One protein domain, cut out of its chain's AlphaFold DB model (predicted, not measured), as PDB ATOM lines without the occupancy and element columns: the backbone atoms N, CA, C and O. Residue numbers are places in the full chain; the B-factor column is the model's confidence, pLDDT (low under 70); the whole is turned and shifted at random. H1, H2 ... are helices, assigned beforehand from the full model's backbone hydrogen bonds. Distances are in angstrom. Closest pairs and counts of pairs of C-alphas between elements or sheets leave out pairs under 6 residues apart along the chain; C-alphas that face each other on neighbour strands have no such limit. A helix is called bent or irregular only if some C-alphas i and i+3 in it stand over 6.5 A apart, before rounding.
ATOM      1  N   ASP A  37      13.226 -30.415 -26.761       88.31
ATOM      2  CA  ASP A  37      13.957 -31.324 -27.665       88.31
ATOM      3  C   ASP A  37      13.271 -31.501 -29.040       88.31
ATOM      4  O   ASP A  37      13.338 -32.544 -29.682       88.31
ATOM      5  N   LEU A  38      12.577 -30.451 -29.494       88.94
ATOM      6  CA  LEU A  38      11.856 -30.381 -30.774       88.94
ATOM      7  C   LEU A  38      12.566 -29.491 -31.802       88.94
ATOM      8  O   LEU A  38      12.082 -29.311 -32.921       88.94
ATOM      9  N   MET A  39      13.686 -28.880 -31.416       89.56
ATOM     10  CA  MET A  39      14.478 -28.058 -32.321       89.56
ATOM     11  C   MET A  39      15.052 -28.943 -33.441       89.56
ATOM     12  O   MET A  39      15.610 -30.003 -33.143       89.56
ATOM     13  N   PRO A  40      14.953 -28.540 -34.722       88.06
ATOM     14  CA  PRO A  40      15.619 -29.266 -35.796       88.06
ATOM     15  C   PRO A  40      17.127 -29.345 -35.540       88.06
ATOM     16  O   PRO A  40      17.729 -28.428 -34.981       88.06
ATOM     17  N   SER A  41      17.755 -30.432 -35.998       88.31
ATOM     18  CA  SER A  41      19.212 -30.604 -35.894       88.31
ATOM     19  C   SER A  41      19.990 -29.518 -36.644       88.31
ATOM     20  O   SER A  41      21.115 -29.203 -36.265       88.31
ATOM     21  N   ASP A  42      19.395 -28.965 -37.702       90.38
ATOM     22  CA  ASP A  42      19.873 -27.771 -38.391       90.38
ATOM     23  C   ASP A  42      19.059 -26.555 -37.927       90.38
ATOM     24  O   ASP A  42      17.920 -26.348 -38.355       90.38
ATOM     25  N   GLU A  43      19.630 -25.748 -37.029       87.88
ATOM     26  CA  GLU A  43      18.959 -24.553 -36.506       87.88
ATOM     27  C   GLU A  43      18.668 -23.520 -37.605       87.88
ATOM     28  O   GLU A  43      17.684 -22.783 -37.501       87.88
ATOM     29  N   ASP A  44      19.461 -23.487 -38.682       91.19
ATOM     30  CA  ASP A  44      19.228 -22.579 -39.809       91.19
ATOM     31  C   ASP A  44      17.922 -22.914 -40.541       91.19
ATOM     32  O   ASP A  44      17.304 -22.034 -41.149       91.19
ATOM     33  N   GLU A  45      17.437 -24.157 -40.441       91.62
ATOM     34  CA  GLU A  45      16.131 -24.535 -40.977       91.62
ATOM     35  C   GLU A  45      15.000 -23.767 -40.280       91.62
ATOM     36  O   GLU A  45      14.073 -23.286 -40.947       91.62
ATOM     37  N   TYR A  46      15.107 -23.608 -38.959       92.06
ATOM     38  CA  TYR A  46      14.156 -22.844 -38.161       92.06
ATOM     39  C   TYR A  46      14.166 -21.368 -38.550       92.06
ATOM     40  O   TYR A  46      13.131 -20.807 -38.914       92.06
ATOM     41  N   TRP A  47      15.347 -20.748 -38.558       91.31
ATOM     42  CA  TRP A  47      15.489 -19.323 -38.867       91.31
ATOM     43  C   TRP A  47      15.150 -18.989 -40.320       91.31
ATOM     44  O   TRP A  47      14.638 -17.906 -40.605       91.31
ATOM     45  N   GLY A  48      15.399 -19.914 -41.249       91.94
ATOM     46  CA  GLY A  48      15.076 -19.735 -42.659       91.94
ATOM     47  C   GLY A  48      13.577 -19.815 -42.958       91.94
ATOM     48  O   GLY A  48      13.114 -19.177 -43.908       91.94
ATOM     49  N   LYS A  49      12.810 -20.609 -42.194       90.94
ATOM     50  CA  LYS A  49      11.373 -20.848 -42.437       90.94
ATOM     51  C   LYS A  49      10.567 -21.029 -41.139       90.94
ATOM     52  O   LYS A  49       9.944 -22.077 -40.970       90.94
ATOM     53  N   PRO A  50      10.472 -20.008 -40.270       89.25
ATOM     54  CA  PRO A  50       9.805 -20.138 -38.969       89.25
ATOM     55  C   PRO A  50       8.331 -20.564 -39.075       89.25
ATOM     56  O   PRO A  50       7.849 -21.322 -38.241       89.25
ATOM     57  N   HIS A  51       7.639 -20.187 -40.157       90.81
ATOM     58  CA  HIS A  51       6.242 -20.566 -40.423       90.81
ATOM     59  C   HIS A  51       5.994 -22.081 -40.540       90.81
ATOM     60  O   HIS A  51       4.861 -22.537 -40.400       90.81
ATOM     61  N   LYS A  52       7.027 -22.897 -40.797       90.94
ATOM     62  CA  LYS A  52       6.880 -24.363 -40.777       90.94
ATOM     63  C   LYS A  52       6.429 -24.877 -39.409       90.94
ATOM     64  O   LYS A  52       5.757 -25.901 -39.361       90.94
ATOM     65  N   TRP A  53       6.773 -24.150 -38.346       91.75
ATOM     66  CA  TRP A  53       6.413 -24.468 -36.970       91.75
ATOM     67  C   TRP A  53       5.168 -23.710 -36.480       91.75
ATOM     68  O   TRP A  53       4.918 -23.641 -35.278       91.75
ATOM     69  N   ASP A  54       4.374 -23.124 -37.386       91.44
ATOM     70  CA  ASP A  54       3.089 -22.505 -37.033       91.44
ATOM     71  C   ASP A  54       2.164 -23.459 -36.245       91.44
ATOM     72  O   ASP A  54       1.558 -23.006 -35.271       91.44
ATOM     73  N   PRO A  55       2.040 -24.762 -36.585       91.06
ATOM     74  CA  PRO A  55       1.206 -25.683 -35.812       91.06
ATOM     75  C   PRO A  55       1.702 -25.879 -34.374       91.06
ATOM     76  O   PRO A  55       0.914 -25.834 -33.435       91.06
ATOM     77  N   GLU A  56       3.004 -26.069 -34.180       92.12
ATOM     78  CA  GLU A  56       3.630 -26.229 -32.870       92.12
ATOM     79  C   GLU A  56       3.505 -24.935 -32.057       92.12
ATOM     80  O   GLU A  56       3.193 -24.982 -30.865       92.12
ATOM     81  N   HIS A  57       3.642 -23.773 -32.702       91.75
ATOM     82  CA  HIS A  57       3.395 -22.482 -32.069       91.75
ATOM     83  C   HIS A  57       1.930 -22.329 -31.634       91.75
ATOM     84  O   HIS A  57       1.661 -21.837 -30.542       91.75
ATOM     85  N   GLN A  58       0.960 -22.770 -32.440       91.31
ATOM     86  CA  GLN A  58      -0.456 -22.754 -32.047       91.31
ATOM     87  C   GLN A  58      -0.722 -23.634 -30.820       91.31
ATOM     88  O   GLN A  58      -1.510 -23.255 -29.954       91.31
ATOM     89  N   LEU A  59      -0.062 -24.791 -30.716       92.88
ATOM     90  CA  LEU A  59      -0.156 -25.651 -29.531       92.88
ATOM     91  C   LEU A  59       0.467 -24.989 -28.298       92.88
ATOM     92  O   LEU A  59      -0.076 -25.094 -27.199       92.88
ATOM     93  N   TRP A  60       1.587 -24.292 -28.480       92.38
ATOM     94  CA  TRP A  60       2.238 -23.517 -27.429       92.38
ATOM     95  C   TRP A  60       1.356 -22.365 -26.931       92.38
ATOM     96  O   TRP A  60       1.143 -22.234 -25.723       92.38
ATOM     97  N   ASP A  61       0.759 -21.599 -27.843       91.06
ATOM     98  CA  ASP A  61      -0.175 -20.514 -27.527       91.06
ATOM     99  C   ASP A  61      -1.434 -21.045 -26.817       91.06
ATOM    100  O   ASP A  61      -1.818 -20.559 -25.751       91.06
ATOM    101  N   ALA A  62      -2.010 -22.151 -27.305       90.50
ATOM    102  CA  ALA A  62      -3.149 -22.820 -26.669       90.50
ATOM    103  C   ALA A  62      -2.833 -23.358 -25.259       90.50
ATOM    104  O   ALA A  62      -3.725 -23.457 -24.409       90.50
ATOM    105  N   ALA A  63      -1.569 -23.694 -24.985       89.38
ATOM    106  CA  ALA A  63      -1.096 -24.093 -23.664       89.38
ATOM    107  C   ALA A  63      -0.828 -22.900 -22.720       89.38
ATOM    108  O   ALA A  63      -0.498 -23.118 -21.549       89.38
ATOM    109  N   GLY A  64      -1.010 -21.663 -23.196       89.25
ATOM    110  CA  GLY A  64      -0.788 -20.426 -22.450       89.25
ATOM    111  C   GLY A  64       0.656 -19.930 -22.506       89.25
ATOM    112  O   GLY A  64       1.129 -19.370 -21.519       89.25
ATOM    113  N   CYS A  65       1.353 -20.180 -23.617       88.25
ATOM    114  CA  CYS A  65       2.752 -19.812 -23.848       88.25
ATOM    115  C   CYS A  65       3.697 -20.236 -22.705       88.25
ATOM    116  O   CYS A  65       4.391 -19.391 -22.132       88.25
ATOM    117  N   PRO A  66       3.716 -21.524 -22.310       87.56
ATOM    118  CA  PRO A  66       4.574 -21.977 -21.224       87.56
ATOM    119  C   PRO A  66       6.061 -21.802 -21.565       87.56
ATOM    120  O   PRO A  66       6.490 -22.094 -22.681       87.56
ATOM    121  N   CYS A  67       6.849 -21.385 -20.576       82.25
ATOM    122  CA  CYS A  67       8.311 -21.405 -20.634       82.25
ATOM    123  C   CYS A  67       8.860 -22.703 -20.025       82.25
ATOM    124  O   CYS A  67       8.169 -23.366 -19.241       82.25
ATOM    125  N   GLU A  68      10.110 -23.034 -20.363       78.31
ATOM    126  CA  GLU A  68      10.851 -24.112 -19.707       78.31
ATOM    127  C   GLU A  68      10.880 -23.871 -18.185       78.31
ATOM    128  O   GLU A  68      11.113 -22.737 -17.754       78.31
ATOM    129  N   PRO A  69      10.608 -24.892 -17.353       73.12
ATOM    130  CA  PRO A  69      10.830 -24.770 -15.920       73.12
ATOM    131  C   PRO A  69      12.331 -24.608 -15.647       73.12
ATOM    132  O   PRO A  69      13.128 -25.439 -16.079       73.12
ATOM    133  N   ASP A  70      12.716 -23.572 -14.895       73.94
ATOM    134  CA  ASP A  70      14.095 -23.415 -14.427       73.94
ATOM    135  C   ASP A  70      14.559 -24.700 -13.727       73.94
ATOM    136  O   ASP A  70      13.781 -25.340 -13.017       73.94
ATOM    137  N   GLY A  71      15.822 -25.094 -13.929       61.75
ATOM    138  CA  GLY A  71      16.387 -26.353 -13.432       61.75
ATOM    139  C   GLY A  71      16.261 -26.511 -11.912       61.75
ATOM    140  O   GLY A  71      17.159 -26.133 -11.165       61.75
ATOM    141  N   GLY A  72      15.142 -27.076 -11.457       65.50
ATOM    142  CA  GLY A  72      14.779 -27.209 -10.044       65.50
ATOM    143  C   GLY A  72      13.297 -26.952  -9.747       65.50
ATOM    144  O   GLY A  72      12.794 -27.450  -8.740       65.50
ATOM    145  N   GLU A  73      12.585 -26.243 -10.624       71.69
ATOM    146  CA  GLU A  73      11.157 -25.964 -10.481       71.69
ATOM    147  C   GLU A  73      10.290 -27.122 -11.011       71.69
ATOM    148  O   GLU A  73      10.637 -27.794 -11.992       71.69
ATOM    149  N   PRO A  74       9.131 -27.388 -10.384       71.56
ATOM    150  CA  PRO A  74       8.205 -28.387 -10.878       71.56
ATOM    151  C   PRO A  74       7.652 -27.973 -12.243       71.56
ATOM    152  O   PRO A  74       7.197 -26.849 -12.453       71.56
ATOM    153  N   MET A  75       7.620 -28.936 -13.162       79.62
ATOM    154  CA  MET A  75       7.099 -28.751 -14.511       79.62
ATOM    155  C   MET A  75       5.683 -28.157 -14.489       79.62
ATOM    156  O   MET A  75       4.743 -28.759 -13.941       79.62
ATOM    157  N   SER A  76       5.526 -26.982 -15.105       84.81
ATOM    158  CA  SER A  76       4.249 -26.271 -15.136       84.81
ATOM    159  C   SER A  76       3.172 -27.101 -15.848       84.81
ATOM    160  O   SER A  76       3.453 -27.950 -16.700       84.81
ATOM    161  N   LEU A  77       1.906 -26.883 -15.482       86.56
ATOM    162  CA  LEU A  77       0.789 -27.565 -16.143       86.56
ATOM    163  C   LEU A  77       0.698 -27.182 -17.629       86.56
ATOM    164  O   LEU A  77       0.349 -28.030 -18.446       86.56
ATOM    165  N   GLY A  78       1.028 -25.932 -17.973       88.44
ATOM    166  CA  GLY A  78       1.096 -25.467 -19.360       88.44
ATOM    167  C   GLY A  78       2.160 -26.219 -20.155       88.44
ATOM    168  O   GLY A  78       1.860 -26.744 -21.220       88.44
ATOM    169  N   TRP A  79       3.365 -26.375 -19.595       90.31
ATOM    170  CA  TRP A  79       4.454 -27.111 -20.242       90.31
ATOM    171  C   TRP A  79       4.076 -28.566 -20.538       90.31
ATOM    172  O   TRP A  79       4.246 -29.036 -21.658       90.31
ATOM    173  N   ARG A  80       3.465 -29.262 -19.569       90.06
ATOM    174  CA  ARG A  80       2.959 -30.630 -19.781       90.06
ATOM    175  C   ARG A  80       1.918 -30.704 -20.892       90.06
ATOM    176  O   ARG A  80       2.024 -31.557 -21.761       90.06
ATOM    177  N   ARG A  81       0.945 -29.788 -20.895       91.75
ATOM    178  CA  ARG A  81      -0.088 -29.731 -21.941       91.75
ATOM    179  C   ARG A  81       0.509 -29.498 -23.324       91.75
ATOM    180  O   ARG A  81       0.045 -30.114 -24.276       91.75
ATOM    181  N   PHE A  82       1.518 -28.636 -23.423       92.75
ATOM    182  CA  PHE A  82       2.230 -28.392 -24.671       92.75
ATOM    183  C   PHE A  82       2.925 -29.666 -25.176       92.75
ATOM    184  O   PHE A  82       2.652 -30.094 -26.296       92.75
ATOM    185  N   LEU A  83       3.737 -30.319 -24.337       91.06
ATOM    186  CA  LEU A  83       4.431 -31.561 -24.703       91.06
ATOM    187  C   LEU A  83       3.461 -32.687 -25.087       91.06
ATOM    188  O   LEU A  83       3.670 -33.371 -26.091       91.06
ATOM    189  N   ASP A  84       2.378 -32.856 -24.324       92.25
ATOM    190  CA  ASP A  84       1.345 -33.852 -24.610       92.25
ATOM    191  C   ASP A  84       0.665 -33.576 -25.957       92.25
ATOM    192  O   ASP A  84       0.374 -34.510 -26.706       92.25
ATOM    193  N   ALA A  85       0.395 -32.307 -26.277       91.56
ATOM    194  CA  ALA A  85      -0.256 -31.922 -27.522       91.56
ATOM    195  C   ALA A  85       0.653 -32.131 -28.741       91.56
ATOM    196  O   ALA A  85       0.193 -32.660 -29.755       91.56
ATOM    197  N   VAL A  86       1.939 -31.775 -28.639       89.88
ATOM    198  CA  VAL A  86       2.914 -32.033 -29.711       89.88
ATOM    199  C   VAL A  86       3.072 -33.537 -29.932       89.88
ATOM    200  O   VAL A  86       2.967 -34.007 -31.060       89.88
ATOM    201  N   THR A  87       3.216 -34.314 -28.856       90.94
ATOM    202  CA  THR A  87       3.353 -35.779 -28.938       90.94
ATOM    203  C   THR A  87       2.143 -36.435 -29.611       90.94
ATOM    204  O   THR A  87       2.291 -37.329 -30.441       90.94
ATOM    205  N   GLN A  88       0.928 -35.981 -29.286       89.06
ATOM    206  CA  GLN A  88      -0.299 -36.473 -29.923       89.06
ATOM    207  C   GLN A  88      -0.367 -36.145 -31.417       89.06
ATOM    208  O   GLN A  88      -0.904 -36.939 -32.195       89.06
ATOM    209  N   ARG A  89       0.170 -34.990 -31.824       87.06
ATOM    210  CA  ARG A  89       0.235 -34.594 -33.231       87.06
ATOM    211  C   ARG A  89       1.199 -35.482 -34.012       87.06
ATOM    212  O   ARG A  89       0.781 -36.014 -35.035       87.06
ATOM    213  N   GLU A  90       2.407 -35.711 -33.501       80.81
ATOM    214  CA  GLU A  90       3.386 -36.622 -34.118       80.81
ATOM    215  C   GLU A  90       2.820 -38.043 -34.275       80.81
ATOM    216  O   GLU A  90       2.988 -38.674 -35.311       80.81
ATOM    217  N   ALA A  91       2.076 -38.535 -33.278       76.31
ATOM    218  CA  ALA A  91       1.448 -39.858 -33.323       76.31
ATOM    219  C   ALA A  91       0.283 -39.982 -34.329       76.31
ATOM    220  O   ALA A  91      -0.184 -41.092 -34.588       76.31
ATOM    221  N   SER A  92      -0.218 -38.860 -34.851       70.31
ATOM    222  CA  SER A  92      -1.333 -38.810 -35.805       70.31
ATOM    223  C   SER A  92      -0.882 -38.615 -37.260       70.31
ATOM    224  O   SER A  92      -1.741 -38.567 -38.145       70.31
TER     225      SER A  92
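This is residues 37 to 92 of the 93 residues of an uncharacterized protein of Mycolicibacterium peregrinum (UniProt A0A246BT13). Two helices, H2 and H3, pack on each other at a steep slant, running opposite ways, and a long loop of residues 63 to 76 joins them at one end of the domain. Beyond the other end of H2 the short helix H1 is set nearly at right angles to it, and residues 40 to 52, with H1 and the first residues of H2, stick out from the body. The printed part has 56 residues with three named helices, in the order H1, H2, H3, and no named strand; the class is all helix. The whole is only just loose, close to compact, with a radius of gyration of the C-alphas of 12.3 A, and the C-alphas span 33 by 26 by 19 A.

H3, residues 77 to 90, is the longest helix, and it touches H2, residues 50 to 62, with its residues 82 to 86 alone. The closest C-alphas of the two are those of Trp 60 and Phe 82, 5.6 A apart. Their lines stand at a steep tilt of 48 degrees, opposite ways. H1, residues 43 to 48, is close to H2 but not clearly touching, and the closest C-alphas, those of Tyr 46 and Lys 52, are 7.9 A apart. The lines of H1 and H2 are about perpendicular, at 79 degrees. H1 and H3 are apart. In H1 and H3 every O i to N i+4 pair is within hydrogen-bond range; in H2 it is 6 of 9.

H3 measures 20.3 A from C-alpha 77 at (0.789, -27.565, -16.143) to C-alpha 90 at (3.386, -36.622, -34.118). H2 measures 18.1 A from Pro 50 to Ala 62; it is irregular, with C-alphas 52 and 55 lying 7.7 A apart, and its line is a rough one. H1 measures 8.7 A from Glu 43 to Gly 48 and begins with C-alpha 43 at (18.959, -24.553, -36.506).

The two C-alphas farthest apart are those of Gly 48 and Pro 74, at 33.6 A. The C-alphas of Asp 37 and Ser 92, the first and last printed, are 18.9 A apart. Without residues 40 to 52, which stand free, the body has 43 residues and spans 32 by 19 by 18 A. The link from H1 to H2 is tight, with 1 residue, and the link from H2 to H3 is long, with 14 residues. The C-alphas of that long link, residues 63 to 76, lie 9 to 20 A from the mean of the C-alphas. The printed part has no cut. The mean pLDDT of the printed part is 86.7, and residues 71 to 72 are under 70.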